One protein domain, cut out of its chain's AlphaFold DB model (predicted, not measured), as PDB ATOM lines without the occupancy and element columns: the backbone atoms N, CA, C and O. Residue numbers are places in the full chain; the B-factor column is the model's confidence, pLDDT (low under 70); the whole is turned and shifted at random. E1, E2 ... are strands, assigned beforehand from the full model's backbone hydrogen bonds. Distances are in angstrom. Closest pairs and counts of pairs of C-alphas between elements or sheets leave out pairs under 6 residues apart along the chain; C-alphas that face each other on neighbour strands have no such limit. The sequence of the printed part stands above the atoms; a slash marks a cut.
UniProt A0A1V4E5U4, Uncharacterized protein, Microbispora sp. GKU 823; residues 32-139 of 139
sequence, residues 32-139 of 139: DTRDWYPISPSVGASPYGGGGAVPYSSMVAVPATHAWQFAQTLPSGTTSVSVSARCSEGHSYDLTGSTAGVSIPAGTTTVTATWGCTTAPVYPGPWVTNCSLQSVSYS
ATOM      1  N   ASP A  32      26.687 -22.156  42.163       60.66
ATOM      2  CA  ASP A  32      25.502 -21.485  41.630       60.66
ATOM      3  C   ASP A  32      25.874 -20.175  40.919       60.66
ATOM      4  O   ASP A  32      26.367 -19.214  41.507       60.66
ATOM      5  N   THR A  33      25.608 -20.118  39.617       59.03
ATOM      6  CA  THR A  33      25.886 -18.939  38.790       59.03
ATOM      7  C   THR A  33      24.989 -17.743  39.119       59.03
ATOM      8  O   THR A  33      25.257 -16.640  38.646       59.03
ATOM      9  N   ARG A  34      23.913 -17.932  39.900       62.31
ATOM     10  CA  ARG A  34      23.039 -16.839  40.365       62.31
ATOM     11  C   ARG A  34      23.728 -15.921  41.373       62.31
ATOM     12  O   ARG A  34      23.382 -14.748  41.439       62.31
ATOM     13  N   ASP A  35      24.740 -16.428  42.072       63.34
ATOM     14  CA  ASP A  35      25.550 -15.668  43.030       63.34
ATOM     15  C   ASP A  35      26.644 -14.821  42.363       63.34
ATOM     16  O   ASP A  35      27.320 -14.042  43.031       63.34
ATOM     17  N   TRP A  36      26.854 -14.976  41.051       64.62
ATOM     18  CA  TRP A  36      27.957 -14.300  40.371       64.62
ATOM     19  C   TRP A  36      27.755 -12.787  40.348       64.62
ATOM     20  O   TRP A  36      28.717 -12.057  40.536       64.62
ATOM     21  N   TYR A  37      26.522 -12.305  40.180       74.75
ATOM     22  CA  TYR A  37      26.254 -10.876  40.044       74.75
ATOM     23  C   TYR A  37      25.498 -10.285  41.239       74.75
ATOM     24  O   TYR A  37      24.668 -10.965  41.844       74.75
ATOM     25  N   PRO A  38      25.689  -8.982  41.527       77.81
ATOM     26  CA  PRO A  38      24.918  -8.299  42.553       77.81
ATOM     27  C   PRO A  38      23.416  -8.345  42.269       77.81
ATOM     28  O   PRO A  38      22.947  -8.033  41.174       77.81
ATOM     29  N   ILE A  39      22.658  -8.674  43.304       79.19
ATOM     30  CA  ILE A  39      21.205  -8.750  43.317       79.19
ATOM     31  C   ILE A  39      20.663  -7.459  43.919       79.19
ATOM     32  O   ILE A  39      21.127  -6.993  44.966       79.19
ATOM     33  N   SER A  40      19.654  -6.897  43.252       82.31
ATOM     34  CA  SER A  40      18.929  -5.697  43.679       82.31
ATOM     35  C   SER A  40      19.842  -4.539  44.121       82.31
ATOM     36  O   SER A  40      19.660  -4.020  45.228       82.31
ATOM     37  N   PRO A  41      20.829  -4.119  43.301       88.00
ATOM     38  CA  PRO A  41      21.627  -2.949  43.627       88.00
ATOM     39  C   PRO A  41      20.722  -1.723  43.776       88.00
ATOM     40  O   PRO A  41      19.787  -1.500  43.001       88.00
ATOM     41  N   SER A  42      21.000  -0.918  44.791       90.94
ATOM     42  CA  SER A  42      20.319   0.348  45.016       90.94
ATOM     43  C   SER A  42      21.303   1.424  45.440       90.94
ATOM     44  O   SER A  42      22.330   1.160  46.071       90.94
ATOM     45  N   VAL A  43      20.981   2.653  45.062       91.94
ATOM     46  CA  VAL A  43      21.797   3.830  45.333       91.94
ATOM     47  C   VAL A  43      21.162   4.607  46.477       91.94
ATOM     48  O   VAL A  43      19.969   4.902  46.453       91.94
ATOM     49  N   GLY A  44      21.965   4.963  47.473       91.12
ATOM     50  CA  GLY A  44      21.609   5.963  48.470       91.12
ATOM     51  C   GLY A  44      22.212   7.310  48.091       91.12
ATOM     52  O   GLY A  44      23.388   7.389  47.763       91.12
ATOM     53  N   ALA A  45      21.430   8.380  48.148       89.94
ATOM     54  CA  ALA A  45      21.863   9.743  47.867       89.94
ATOM     55  C   ALA A  45      21.383  10.662  48.990       89.94
ATOM     56  O   ALA A  45      20.188  10.734  49.279       89.94
ATOM     57  N   SER A  46      22.306  11.369  49.638       87.88
ATOM     58  CA  SER A  46      21.997  12.298  50.731       87.88
ATOM     59  C   SER A  46      22.223  13.755  50.321       87.88
ATOM     60  O   SER A  46      23.085  14.023  49.483       87.88
ATOM     61  N   PRO A  47      21.460  14.707  50.895       81.06
ATOM     62  CA  PRO A  47      20.492  14.539  51.994       81.06
ATOM     63  C   PRO A  47      19.103  14.025  51.572       81.06
ATOM     64  O   PRO A  47      18.294  13.687  52.428       81.06
ATOM     65  N   TYR A  48      18.811  13.958  50.275       68.38
ATOM     66  CA  TYR A  48      17.441  13.796  49.777       68.38
ATOM     67  C   TYR A  48      16.885  12.360  49.798       68.38
ATOM     68  O   TYR A  48      15.811  12.128  49.253       68.38
ATOM     69  N   GLY A  49      17.591  11.396  50.403       63.59
ATOM     70  CA  GLY A  49      17.182   9.984  50.448       63.59
ATOM     71  C   GLY A  49      16.965   9.360  49.061       63.59
ATOM     72  O   GLY A  49      16.214   8.398  48.928       63.59
ATOM     73  N   GLY A  50      17.564   9.952  48.024       65.88
ATOM     74  CA  GLY A  50      17.345   9.597  46.625       65.88
ATOM     75  C   GLY A  50      18.263   8.479  46.145       65.88
ATOM     76  O   GLY A  50      19.067   7.954  46.904       65.88
ATOM     77  N   GLY A  51      18.161   8.133  44.866       69.44
ATOM     78  CA  GLY A  51      18.925   7.055  44.246       69.44
ATOM     79  C   GLY A  51      18.031   5.847  43.958       69.44
ATOM     80  O   GLY A  51      17.690   5.596  42.812       69.44
ATOM     81  N   GLY A  52      17.557   5.154  44.984       85.31
ATOM     82  CA  GLY A  52      16.578   4.079  44.823       85.31
ATOM     83  C   GLY A  52      17.120   2.843  44.098       85.31
ATOM     84  O   GLY A  52      18.325   2.693  43.886       85.31
ATOM     85  N   ALA A  53      16.214   1.914  43.788       88.00
ATOM     86  CA  ALA A  53      16.557   0.663  43.121       88.00
ATOM     87  C   ALA A  53      17.024   0.916  41.684       88.00
ATOM     88  O   ALA A  53      16.368   1.640  40.932       88.00
ATOM     89  N   VAL A  54      18.121   0.269  41.296       88.94
ATOM     90  CA  VAL A  54      18.609   0.298  39.919       88.94
ATOM     91  C   VAL A  54      17.791  -0.711  39.107       88.94
ATOM     92  O   VAL A  54      17.769  -1.896  39.455       88.94
ATOM     93  N   PRO A  55      17.088  -0.298  38.041       87.56
ATOM     94  CA  PRO A  55      16.292  -1.221  37.246       87.56
ATOM     95  C   PRO A  55      17.194  -2.158  36.437       87.56
ATOM     96  O   PRO A  55      18.175  -1.733  35.835       87.56
ATOM     97  N   TYR A  56      16.833  -3.440  36.361       82.75
ATOM     98  CA  TYR A  56      17.615  -4.441  35.621       82.75
ATOM     99  C   TYR A  56      17.854  -4.064  34.155       82.75
ATOM    100  O   TYR A  56      18.935  -4.292  33.625       82.75
ATOM    101  N   SER A  57      16.886  -3.406  33.517       87.31
ATOM    102  CA  SER A  57      17.002  -2.932  32.136       87.31
ATOM    103  C   SER A  57      18.065  -1.849  31.915       87.31
ATOM    104  O   SER A  57      18.431  -1.615  30.767       87.31
ATOM    105  N   SER A  58      18.554  -1.182  32.967       88.94
ATOM    106  CA  SER A  58      19.632  -0.186  32.871       88.94
ATOM    107  C   SER A  58      21.002  -0.730  33.275       88.94
ATOM    108  O   SER A  58      21.966   0.034  33.298       88.94
ATOM    109  N   MET A  59      21.089  -2.010  33.644       90.69
ATOM    110  CA  MET A  59      22.333  -2.637  34.076       90.69
ATOM    111  C   MET A  59      23.014  -3.362  32.917       90.69
ATOM    112  O   MET A  59      22.375  -4.039  32.113       90.69
ATOM    113  N   VAL A  60      24.337  -3.244  32.852       93.31
ATOM    114  CA  VAL A  60      25.194  -3.926  31.880       93.31
ATOM    115  C   VAL A  60      26.113  -4.881  32.627       93.31
ATOM    116  O   VAL A  60      26.835  -4.473  33.536       93.31
ATOM    117  N   ALA A  61      26.060  -6.162  32.268       88.12
ATOM    118  CA  ALA A  61      26.877  -7.182  32.912       88.12
ATOM    119  C   ALA A  61      28.334  -7.023  32.480       88.12
ATOM    120  O   ALA A  61      28.617  -6.821  31.298       88.12
ATOM    121  N   VAL A  62      29.257  -7.195  33.424       87.69
ATOM    122  CA  VAL A  62      30.696  -7.306  33.179       87.69
ATOM    123  C   VAL A  62      31.131  -8.722  33.567       87.69
ATOM    124  O   VAL A  62      31.497  -8.954  34.721       87.69
ATOM    125  N   PRO A  63      31.097  -9.696  32.634       81.75
ATOM    126  CA  PRO A  63      31.334 -11.100  32.971       81.75
ATOM    127  C   PRO A  63      32.735 -11.403  33.485       81.75
ATOM    128  O   PRO A  63      32.898 -12.318  34.277       81.75
ATOM    129  N   ALA A  64      33.744 -10.632  33.071       79.62
ATOM    130  CA  ALA A  64      35.128 -10.860  33.488       79.62
ATOM    131  C   ALA A  64      35.347 -10.674  35.001       79.62
ATOM    132  O   ALA A  64      36.260 -11.273  35.561       79.62
ATOM    133  N   THR A  65      34.523  -9.845  35.645       76.12
ATOM    134  CA  THR A  65      34.609  -9.517  37.078       76.12
ATOM    135  C   THR A  65      33.299  -9.794  37.810       76.12
ATOM    136  O   THR A  65      33.121  -9.337  38.927       76.12
ATOM    137  N   HIS A  66      32.348 -10.465  37.154       79.62
ATOM    138  CA  HIS A  66      30.987 -10.688  37.644       79.62
ATOM    139  C   HIS A  66      30.322  -9.441  38.275       79.62
ATOM    140  O   HIS A  66      29.672  -9.490  39.318       79.62
ATOM    141  N   ALA A  67      30.488  -8.288  37.625       86.75
ATOM    142  CA  ALA A  67      29.988  -7.010  38.122       86.75
ATOM    143  C   ALA A  67      28.791  -6.500  37.306       86.75
ATOM    144  O   ALA A  67      28.621  -6.855  36.138       86.75
ATOM    145  N   TRP A  68      27.994  -5.615  37.904       91.06
ATOM    146  CA  TRP A  68      27.035  -4.779  37.179       91.06
ATOM    147  C   TRP A  68      27.580  -3.372  36.999       91.06
ATOM    148  O   TRP A  68      28.057  -2.755  37.952       91.06
ATOM    149  N   GLN A  69      27.437  -2.844  35.789       93.94
ATOM    150  CA  GLN A  69      27.624  -1.434  35.487       93.94
ATOM    151  C   GLN A  69      26.283  -0.757  35.248       93.94
ATOM    152  O   GLN A  69      25.415  -1.311  34.579       93.94
ATOM    153  N   PHE A  70      26.112   0.449  35.778       94.88
ATOM    154  CA  PHE A  70      24.922   1.256  35.535       94.88
ATOM    155  C   PHE A  70      25.231   2.744  35.659       94.88
ATOM    156  O   PHE A  70      26.189   3.155  36.315       94.88
ATOM    157  N   ALA A  71      24.381   3.556  35.038       94.25
ATOM    158  CA  ALA A  71      24.389   4.997  35.210       94.25
ATOM    159  C   ALA A  71      23.087   5.443  35.870       94.25
ATOM    160  O   ALA A  71      22.014   4.937  35.538       94.25
ATOM    161  N   GLN A  72      23.177   6.399  36.788       91.50
ATOM    162  CA  GLN A  72      22.008   6.916  37.470       91.50
ATOM    163  C   GLN A  72      22.120   8.402  37.767       91.50
ATOM    164  O   GLN A  72      23.079   8.879  38.369       91.50
ATOM    165  N   THR A  73      21.085   9.133  37.381       90.88
ATOM    166  CA  THR A  73      20.950  10.546  37.695       90.88
ATOM    167  C   THR A  73      20.592  10.718  39.167       90.88
ATOM    168  O   THR A  73      19.593  10.178  39.643       90.88
ATOM    169  N   LEU A  74      21.405  11.475  39.895       88.75
ATOM    170  CA  LEU A  74      21.170  11.805  41.293       88.75
ATOM    171  C   LEU A  74      20.342  13.095  41.398       88.75
ATOM    172  O   LEU A  74      20.484  13.991  40.555       88.75
ATOM    173  N   PRO A  75      19.503  13.235  42.439       86.62
ATOM    174  CA  PRO A  75      18.802  14.484  42.703       86.62
ATOM    175  C   PRO A  75      19.773  15.668  42.801       86.62
ATOM    176  O   PRO A  75      20.873  15.541  43.349       86.62
ATOM    177  N   SER A  76      19.355  16.836  42.313       83.81
ATOM    178  CA  SER A  76      20.103  18.086  42.506       83.81
ATOM    179  C   SER A  76      20.355  18.339  43.992       83.81
ATOM    180  O   SER A  76      19.480  18.082  44.820       83.81
ATOM    181  N   GLY A  77      21.529  18.864  44.335       81.44
ATOM    182  CA  GLY A  77      21.907  19.095  45.729       81.44
ATOM    183  C   GLY A  77      22.378  17.845  46.479       81.44
ATOM    184  O   GLY A  77      22.640  17.940  47.675       81.44
ATOM    185  N   THR A  78      22.506  16.687  45.819       87.69
ATOM    186  CA  THR A  78      23.150  15.514  46.428       87.69
ATOM    187  C   THR A  78      24.603  15.840  46.775       87.69
ATOM    188  O   THR A  78      25.360  16.314  45.929       87.69
ATOM    189  N   THR A  79      24.991  15.573  48.019       89.69
ATOM    190  CA  THR A  79      26.340  15.819  48.551       89.69
ATOM    191  C   THR A  79      27.066  14.543  48.943       89.69
ATOM    192  O   THR A  79      28.272  14.583  49.178       89.69
ATOM    193  N   SER A  80      26.374  13.406  48.999       90.62
ATOM    194  CA  SER A  80      27.017  12.103  49.136       90.62
ATOM    195  C   SER A  80      26.202  10.982  48.503       90.62
ATOM    196  O   SER A  80      24.977  11.072  48.392       90.62
ATOM    197  N   VAL A  81      26.900   9.923  48.094       92.00
ATOM    198  CA  VAL A  81      26.319   8.745  47.446       92.00
ATOM    199  C   VAL A  81      26.850   7.452  48.060       92.00
ATOM    200  O   VAL A  81      28.039   7.330  48.340       92.00
ATOM    201  N   SER A  82      25.981   6.477  48.281       92.38
ATOM    202  CA  SER A  82      26.313   5.122  48.720       92.38
ATOM    203  C   SER A  82      25.669   4.097  47.797       92.38
ATOM    204  O   SER A  82      24.732   4.402  47.058       92.38
ATOM    205  N   VAL A  83      26.156   2.864  47.865       91.25
ATOM    206  CA  VAL A  83      25.529   1.721  47.205       91.25
ATOM    207  C   VAL A  83      25.194   0.670  48.245       91.25
ATOM    208  O   VAL A  83      25.945   0.448  49.195       91.25
ATOM    209  N   SER A  84      24.063   0.008  48.050       88.94
ATOM    210  CA  SER A  84      23.764  -1.249  48.715       88.94
ATOM    211  C   SER A  84      23.450  -2.312  47.679       88.94
ATOM    212  O   SER A  84      22.851  -2.029  46.642       88.94
ATOM    213  N   ALA A  85      23.907  -3.526  47.942       86.50
ATOM    214  CA  ALA A  85      23.686  -4.669  47.076       86.50
ATOM    215  C   ALA A  85      23.711  -5.949  47.908       86.50
ATOM    216  O   ALA A  85      24.210  -5.974  49.039       86.50
ATOM    217  N   ARG A  86      23.168  -7.020  47.333       83.19
ATOM    218  CA  ARG A  86      23.228  -8.363  47.899       83.19
ATOM    219  C   ARG A  86      23.991  -9.261  46.934       83.19
ATOM    220  O   ARG A  86      23.632  -9.329  45.770       83.19
ATOM    221  N   CYS A  87      25.036  -9.927  47.404       78.50
ATOM    222  CA  CYS A  87      25.902 -10.759  46.558       78.50
ATOM    223  C   CYS A  87      25.658 -12.261  46.735       78.50
ATOM    224  O   CYS A  87      26.507 -13.067  46.378       78.50
ATOM    225  N   SER A  88      24.541 -12.640  47.360       72.62
ATOM    226  CA  SER A  88      24.093 -14.029  47.409       72.62
ATOM    227  C   SER A  88      22.609 -14.140  47.711       72.62
ATOM    228  O   SER A  88      22.085 -13.363  48.514       72.62
ATOM    229  N   GLU A  89      21.944 -15.129  47.123       64.88
ATOM    230  CA  GLU A  89      20.608 -15.550  47.529       64.88
ATOM    231  C   GLU A  89      20.489 -17.072  47.639       64.88
ATOM    232  O   GLU A  89      21.100 -17.819  46.887       64.88
ATOM    233  N   GLY A  90      19.657 -17.545  48.569       61.50
ATOM    234  CA  GLY A  90      19.391 -18.977  48.744       61.50
ATOM    235  C   GLY A  90      19.750 -19.516  50.124       61.50
ATOM    236  O   GLY A  90      19.477 -20.683  50.406       61.50
ATOM    237  N   HIS A  91      20.279 -18.677  51.018       66.62
ATOM    238  CA  HIS A  91      20.430 -19.025  52.424       66.62
ATOM    239  C   HIS A  91      19.163 -18.684  53.209       66.62
ATOM    240  O   HIS A  91      18.399 -17.785  52.857       66.62
ATOM    241  N   SER A  92      18.945 -19.382  54.325       60.97
ATOM    242  CA  SER A  92      17.774 -19.154  55.181       60.97
ATOM    243  C   SER A  92      17.704 -17.725  55.742       60.97
ATOM    244  O   SER A  92      16.618 -17.286  56.111       60.97
ATOM    245  N   TYR A  93      18.835 -17.001  55.784       69.31
ATOM    246  CA  TYR A  93      18.949 -15.629  56.283       69.31
ATOM    247  C   TYR A  93      20.107 -14.887  55.596       69.31
ATOM    248  O   TYR A  93      21.245 -14.962  56.055       69.31
ATOM    249  N   ASP A  94      19.823 -14.166  54.514       69.69
ATOM    250  CA  ASP A  94      20.778 -13.253  53.878       69.69
ATOM    251  C   ASP A  94      20.394 -11.797  54.173       69.69
ATOM    252  O   ASP A  94      19.241 -11.393  53.992       69.69
ATOM    253  N   LEU A  95      21.369 -10.993  54.586       72.00
ATOM    254  CA  LEU A  95      21.222  -9.567  54.855       72.00
ATOM    255  C   LEU A  95      21.984  -8.731  53.821       72.00
ATOM    256  O   LEU A  95      23.110  -9.053  53.433       72.00
ATOM    257  N   THR A  96      21.364  -7.625  53.406       72.50
ATOM    258  CA  THR A  96      21.953  -6.653  52.477       72.50
ATOM    259  C   THR A  96      22.997  -5.792  53.181       72.50
ATOM    260  O   THR A  96      22.756  -5.269  54.269       72.50
ATOM    261  N   GLY A  97      24.135  -5.601  52.514       66.62
ATOM    262  CA  GLY A  97      25.172  -4.665  52.926       66.62
ATOM    263  C   GLY A  97      25.042  -3.331  52.229       66.62
ATOM    264  O   GLY A  97      24.816  -3.285  51.021       66.62
ATOM    265  N   SER A  98      25.276  -2.256  52.972       71.69
ATOM    266  CA  SER A  98      25.374  -0.903  52.428       71.69
ATOM    267  C   SER A  98      26.768  -0.350  52.664       71.69
ATOM    268  O   SER A  98      27.366  -0.572  53.716       71.69
ATOM    269  N   THR A  99      27.278   0.407  51.702       81.19
ATOM    270  CA  THR A  99      28.517   1.161  51.880       81.19
ATOM    271  C   THR A  99      28.239   2.380  52.751       81.19
ATOM    272  O   THR A  99      27.148   2.960  52.711       81.19
ATOM    273  N   ALA A 100      29.260   2.858  53.461       76.75
ATOM    274  CA  ALA A 100      29.260   4.250  53.891       76.75
ATOM    275  C   ALA A 100      29.157   5.172  52.656       76.75
ATOM    276  O   ALA A 100      29.620   4.822  51.564       76.75
ATOM    277  N   GLY A 101      28.509   6.327  52.817       83.19
ATOM    278  CA  GLY A 101      28.390   7.320  51.752       83.19
ATOM    279  C   GLY A 101      29.732   7.965  51.418       83.19
ATOM    280  O   GLY A 101      30.539   8.244  52.301       83.19
ATOM    281  N   VAL A 102      29.948   8.224  50.134       89.44
ATOM    282  CA  VAL A 102      31.094   8.947  49.586       89.44
ATOM    283  C   VAL A 102      30.672  10.374  49.295       89.44
ATOM    284  O   VAL A 102      29.660  10.594  48.631       89.44
ATOM    285  N   SER A 103      31.436  11.342  49.792       91.81
ATOM    286  CA  SER A 103      31.165  12.763  49.582       91.81
ATOM    287  C   SER A 103      31.396  13.171  48.128       91.81
ATOM    288  O   SER A 103      32.413  12.825  47.538       91.81
ATOM    289  N   ILE A 104      30.480  13.963  47.579       90.38
ATOM    290  CA  ILE A 104      30.558  14.533  46.235       90.38
ATOM    291  C   ILE A 104      31.100  15.967  46.355       90.38
ATOM    292  O   ILE A 104      30.449  16.807  46.985       90.38
ATOM    293  N   PRO A 105      32.278  16.279  45.782       89.38
ATOM    294  CA  PRO A 105      32.818  17.634  45.770       89.38
ATOM    295  C   PRO A 105      31.917  18.621  45.020       89.38
ATOM    296  O   PRO A 105      31.265  18.264  44.036       89.38
ATOM    297  N   ALA A 106      31.933  19.888  45.439       85.62
ATOM    298  CA  ALA A 106      31.205  20.948  44.748       85.62
ATOM    299  C   ALA A 106      31.693  21.107  43.297       85.62
ATOM    300  O   ALA A 106      32.893  21.080  43.033       85.62
ATOM    301  N   GLY A 107      30.755  21.300  42.367       83.50
ATOM    302  CA  GLY A 107      31.047  21.431  40.937       83.50
ATOM    303  C   GLY A 107      31.157  20.104  40.184       83.50
ATOM    304  O   GLY A 107      31.287  20.128  38.966       83.50
ATOM    305  N   THR A 108      31.049  18.964  40.876       89.50
ATOM    306  CA  THR A 108      31.008  17.648  40.226       89.50
ATOM    307  C   THR A 108      29.761  17.523  39.358       89.50
ATOM    308  O   THR A 108      28.650  17.814  39.800       89.50
ATOM    309  N   THR A 109      29.929  17.025  38.142       91.19
ATOM    310  CA  THR A 109      28.825  16.678  37.236       91.19
ATOM    311  C   THR A 109      28.695  15.173  37.066       91.19
ATOM    312  O   THR A 109      27.586  14.660  36.909       91.19
ATOM    313  N   THR A 110      29.809  14.447  37.170       93.56
ATOM    314  CA  THR A 110      29.838  12.987  37.100       93.56
ATOM    315  C   THR A 110      30.669  12.411  38.238       93.56
ATOM    316  O   THR A 110      31.789  12.848  38.495       93.56
ATOM    317  N   VAL A 111      30.118  11.402  38.909       94.44
ATOM    318  CA  VAL A 111      30.821  10.559  39.878       94.44
ATOM    319  C   VAL A 111      31.015   9.204  39.222       94.44
ATOM    320  O   VAL A 111      30.029   8.556  38.889       94.44
ATOM    321  N   THR A 112      32.254   8.758  39.051       96.44
ATOM    322  CA  THR A 112      32.534   7.386  38.605       96.44
ATOM    323  C   THR A 112      33.058   6.601  39.788       96.44
ATOM    324  O   THR A 112      34.050   7.004  40.389       96.44
ATOM    325  N   ALA A 113      32.398   5.509  40.159       94.44
ATOM    326  CA  ALA A 113      32.729   4.765  41.367       94.44
ATOM    327  C   ALA A 113      32.637   3.253  41.158       94.44
ATOM    328  O   ALA A 113      31.752   2.756  40.461       94.44
ATOM    329  N   THR A 114      33.555   2.526  41.792       93.81
ATOM    330  CA  THR A 114      33.532   1.063  41.857       93.81
ATOM    331  C   THR A 114      33.367   0.625  43.299       93.81
ATOM    332  O   THR A 114      34.138   1.036  44.170       93.81
ATOM    333  N   TRP A 115      32.389  -0.236  43.546       92.25
ATOM    334  CA  TRP A 115      32.158  -0.869  44.833       92.25
ATOM    335  C   TRP A 115      32.429  -2.360  44.748       92.25
ATOM    336  O   TRP A 115      31.927  -3.034  43.857       92.25
ATOM    337  N   GLY A 116      33.207  -2.854  45.704       89.50
ATOM    338  CA  GLY A 116      33.458  -4.270  45.915       89.50
ATOM    339  C   GLY A 116      32.644  -4.750  47.106       89.50
ATOM    340  O   GLY A 116      32.767  -4.208  48.211       89.50
ATOM    341  N   CYS A 117      31.808  -5.747  46.871       85.25
ATOM    342  CA  CYS A 117      30.924  -6.356  47.841       85.25
ATOM    343  C   CYS A 117      31.358  -7.795  48.111       85.25
ATOM    344  O   CYS A 117      31.663  -8.544  47.191       85.25
ATOM    345  N   THR A 118      31.373  -8.187  49.380       81.38
ATOM    346  CA  THR A 118      31.708  -9.548  49.816       81.38
ATOM    347  C   THR A 118      30.585 -10.088  50.683       81.38
ATOM    348  O   THR A 118      30.110  -9.365  51.561       81.38
ATOM    349  N   THR A 119      30.202 -11.349  50.499       79.62
ATOM    350  CA  THR A 119      29.239 -12.031  51.375       79.62
ATOM    351  C   THR A 119      29.961 -13.057  52.235       79.62
ATOM    352  O   THR A 119      30.729 -13.868  51.722       79.62
ATOM    353  N   ALA A 120      29.709 -13.043  53.542       76.12
ATOM    354  CA  ALA A 120      30.271 -14.018  54.471       76.12
ATOM    355  C   ALA A 120      29.233 -14.453  55.517       76.12
ATOM    356  O   ALA A 120      28.347 -13.662  55.862       76.12
ATOM    357  N   PRO A 121      29.335 -15.686  56.047       75.81
ATOM    358  CA  PRO A 121      28.501 -16.114  57.157       75.81
ATOM    359  C   PRO A 121      29.014 -15.479  58.452       75.81
ATOM    360  O   PRO A 121      30.206 -15.533  58.758       75.81
ATOM    361  N   VAL A 122      28.115 -14.910  59.250       76.50
ATOM    362  CA  VAL A 122      28.416 -14.531  60.635       76.50
ATOM    363  C   VAL A 122      28.136 -15.755  61.501       76.50
ATOM    364  O   VAL A 122      27.004 -16.216  61.510       76.50
ATOM    365  N   TYR A 123      29.128 -16.324  62.200       68.56
ATOM    366  CA  TYR A 123      28.908 -17.516  63.038       68.56
ATOM    367  C   TYR A 123      28.786 -17.185  64.537       68.56
ATOM    368  O   TYR A 123      29.712 -16.580  65.087       68.56
ATOM    369  N   PRO A 124      27.729 -17.665  65.228       70.19
ATOM    370  CA  PRO A 124      26.474 -18.197  64.676       70.19
ATOM    371  C   PRO A 124      25.586 -17.057  64.141       70.19
ATOM    372  O   PRO A 124      25.509 -16.007  64.779       70.19
ATOM    373  N   GLY A 125      24.895 -17.233  63.006       70.75
ATOM    374  CA  GLY A 125      24.123 -16.121  62.434       70.75
ATOM    375  C   GLY A 125      23.885 -16.130  60.917       70.75
ATOM    376  O   GLY A 125      24.101 -17.144  60.249       70.75
ATOM    377  N   PRO A 126      23.361 -15.002  60.394       75.75
ATOM    378  CA  PRO A 126      22.996 -14.836  58.993       75.75
ATOM    379  C   PRO A 126      24.219 -14.628  58.094       75.75
ATOM    380  O   PRO A 126      25.319 -14.309  58.551       75.75
ATOM    381  N   TRP A 127      23.996 -14.744  56.791       77.31
ATOM    382  CA  TRP A 127      24.929 -14.270  55.782       77.31
ATOM    383  C   TRP A 127      24.781 -12.765  55.634       77.31
ATOM    384  O   TRP A 127      23.671 -12.242  55.549       77.31
ATOM    385  N   VAL A 128      25.901 -12.057  55.616       80.25
ATOM    386  CA  VAL A 128      25.916 -10.600  55.497       80.25
ATOM    387  C   VAL A 128      26.732 -10.242  54.270       80.25
ATOM    388  O   VAL A 128      27.910 -10.593  54.181       80.25
ATOM    389  N   THR A 129      26.105  -9.551  53.318       83.31
ATOM    390  CA  THR A 129      26.858  -8.819  52.297       83.31
ATOM    391  C   THR A 129      27.432  -7.563  52.949       83.31
ATOM    392  O   THR A 129      26.754  -6.909  53.733       83.31
ATOM    393  N   ASN A 130      28.671  -7.206  52.636       85.12
ATOM    394  CA  ASN A 130      29.264  -5.929  53.001       85.12
ATOM    395  C   ASN A 130      29.910  -5.312  51.765       85.12
ATOM    396  O   ASN A 130      30.742  -5.946  51.122       85.12
ATOM    397  N   CYS A 131      29.531  -4.079  51.448       87.12
ATOM    398  CA  CYS A 131      30.021  -3.361  50.281       87.12
ATOM    399  C   CYS A 131      30.975  -2.245  50.705       87.12
ATOM    400  O   CYS A 131      30.738  -1.527  51.677       87.12
ATOM    401  N   SER A 132      32.051  -2.071  49.946       90.00
ATOM    402  CA  SER A 132      33.091  -1.076  50.200       90.00
ATOM    403  C   SER A 132      33.477  -0.362  48.909       90.00
ATOM    404  O   SER A 132      33.492  -0.969  47.839       90.00
ATOM    405  N   LEU A 133      33.764   0.936  48.995       91.38
ATOM    406  CA  LEU A 133      34.254   1.698  47.848       91.38
ATOM    407  C   LEU A 133      35.695   1.275  47.543       91.38
ATOM    408  O   LEU A 133      36.559   1.368  48.411       91.38
ATOM    409  N   GLN A 134      35.941   0.839  46.314       91.94
ATOM    410  CA  GLN A 134      37.266   0.452  45.827       91.94
ATOM    411  C   GLN A 134      37.955   1.619  45.121       91.94
ATOM    412  O   GLN A 134      39.150   1.848  45.293       91.94
ATOM    413  N   SER A 135      37.196   2.387  44.340       94.00
ATOM    414  CA  SER A 135      37.698   3.560  43.630       94.00
ATOM    415  C   SER A 135      36.592   4.582  43.401       94.00
ATOM    416  O   SER A 135      35.416   4.230  43.287       94.00
ATOM    417  N   VAL A 136      36.974   5.860  43.337       95.50
ATOM    418  CA  VAL A 136      36.089   6.961  42.952       95.50
ATOM    419  C   VAL A 136      36.867   8.041  42.209       95.50
ATOM    420  O   VAL A 136      38.003   8.356  42.567       95.50
ATOM    421  N   SER A 137      36.248   8.619  41.188       95.88
ATOM    422  CA  SER A 137      36.722   9.807  40.486       95.88
ATOM    423  C   SER A 137      35.569  10.770  40.204       95.88
ATOM    424  O   SER A 137      34.395  10.388  40.193       95.88
ATOM    425  N   TYR A 138      35.921  12.039  40.001       93.12
ATOM    426  CA  TYR A 138      34.984  13.146  39.829       93.12
ATOM    427  C   TYR A 138      35.363  13.949  38.587       93.12
ATOM    428  O   TYR A 138      36.553  14.151  38.329       93.12
ATOM    429  N   SER A 139      34.360  14.429  37.854       89.75
ATOM    430  CA  SER A 139      34.526  15.367  36.738       89.75
ATOM    431  C   SER A 139      33.422  16.406  36.698       89.75
ATOM    432  O   SER A 139      32.255  16.032  36.983       89.75
TER     433      SER A 139
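AT A GLANCE: This is residues 32 to 139 of the 139 residues of an uncharacterized protein of Microbispora sp. GKU 823 (UniProt A0A1V4E5U4). Picture an elongated, open-sided wrap of strands, not a closed barrel: the sheet E2, E1, E5 makes one wall, the long hairpin E6 and E7 runs beside its E5 edge, and E4 lies over one face of that wall, with short E3 paired to it at the far side. The long link from E5 to E6 folds back beside E5 and in part fills the space between E5 and E7. The printed part has 108 residues with no named helix and seven named strands, E1 to E7 in order, in three antiparallel sheets: E2 - E1 - E5, E3 - E4 and E6 - E7. The class is all strand; the whole is compact, with a radius of gyration of the C-alphas of 14.4 A and spans of 45 by 29 by 22 A.

IN THESE COORDINATES: Start at Asp 32 and read on to C-alpha 39 at (21.205, -8.750, 43.317), where E1, residues 39 to 46, begins and runs 22.3 A. Next come E2, residues 50 to 53, and E3, residues 60 to 62. E4, residues 67 to 74, spans 21.0 A, and E5, residues 80 to 86, spans 20.9 A. Find C-alpha 110 at (29.838, 12.987, 37.100): E6, residues 110 to 121, runs 35.4 A from there. E7, residues 127 to 138, runs 33.3 A to C-alpha 138 at (34.984, 13.146, 39.829).

HOW THE PARTS SIT: Begin with the sheet whose inner strand is E1. Its neighbour E5 is antiparallel at 162 degrees; look at N 42 and O 84, 2.8 A apart and within hydrogen-bond range. On its other side E2, in a hairpin with E1, is antiparallel at 176 degrees, with N 45 and O 50 at 2.7 A. E5 is an edge strand of this sheet; the closest C-alphas of E5 and E7 are those of Arg 86 and Thr 129, 5.7 A apart. The hairpin E6 and E7 is antiparallel at 160 degrees, with N 130 and O 118 at 2.8 A. In the hairpin E3 and E4, at 142 degrees, N 60 and O 69 are 2.8 A apart. E4's closest C-alpha pair with E2 is Leu 74 and Gly 51, 6.0 A. E4 and E6 are near each other, while E3 and E5 are apart, for instance.

THE WHOLE: The two C-alphas farthest apart, those of Gly 107 and Pro 124, are 46.4 A apart. The printed part has no cut. Look along the long link from E5 to E6, residues 87 to 109: residues 97 to 98 and 102 to 103 pair antiparallel with E5, and residues 94 to 95 pair parallel with residues 127 to 128 of E7. The mean pLDDT of the printed part is 82.7; it is under 70 at residues 32 to 36, 48 to 51, 89 to 94, 97 and 123.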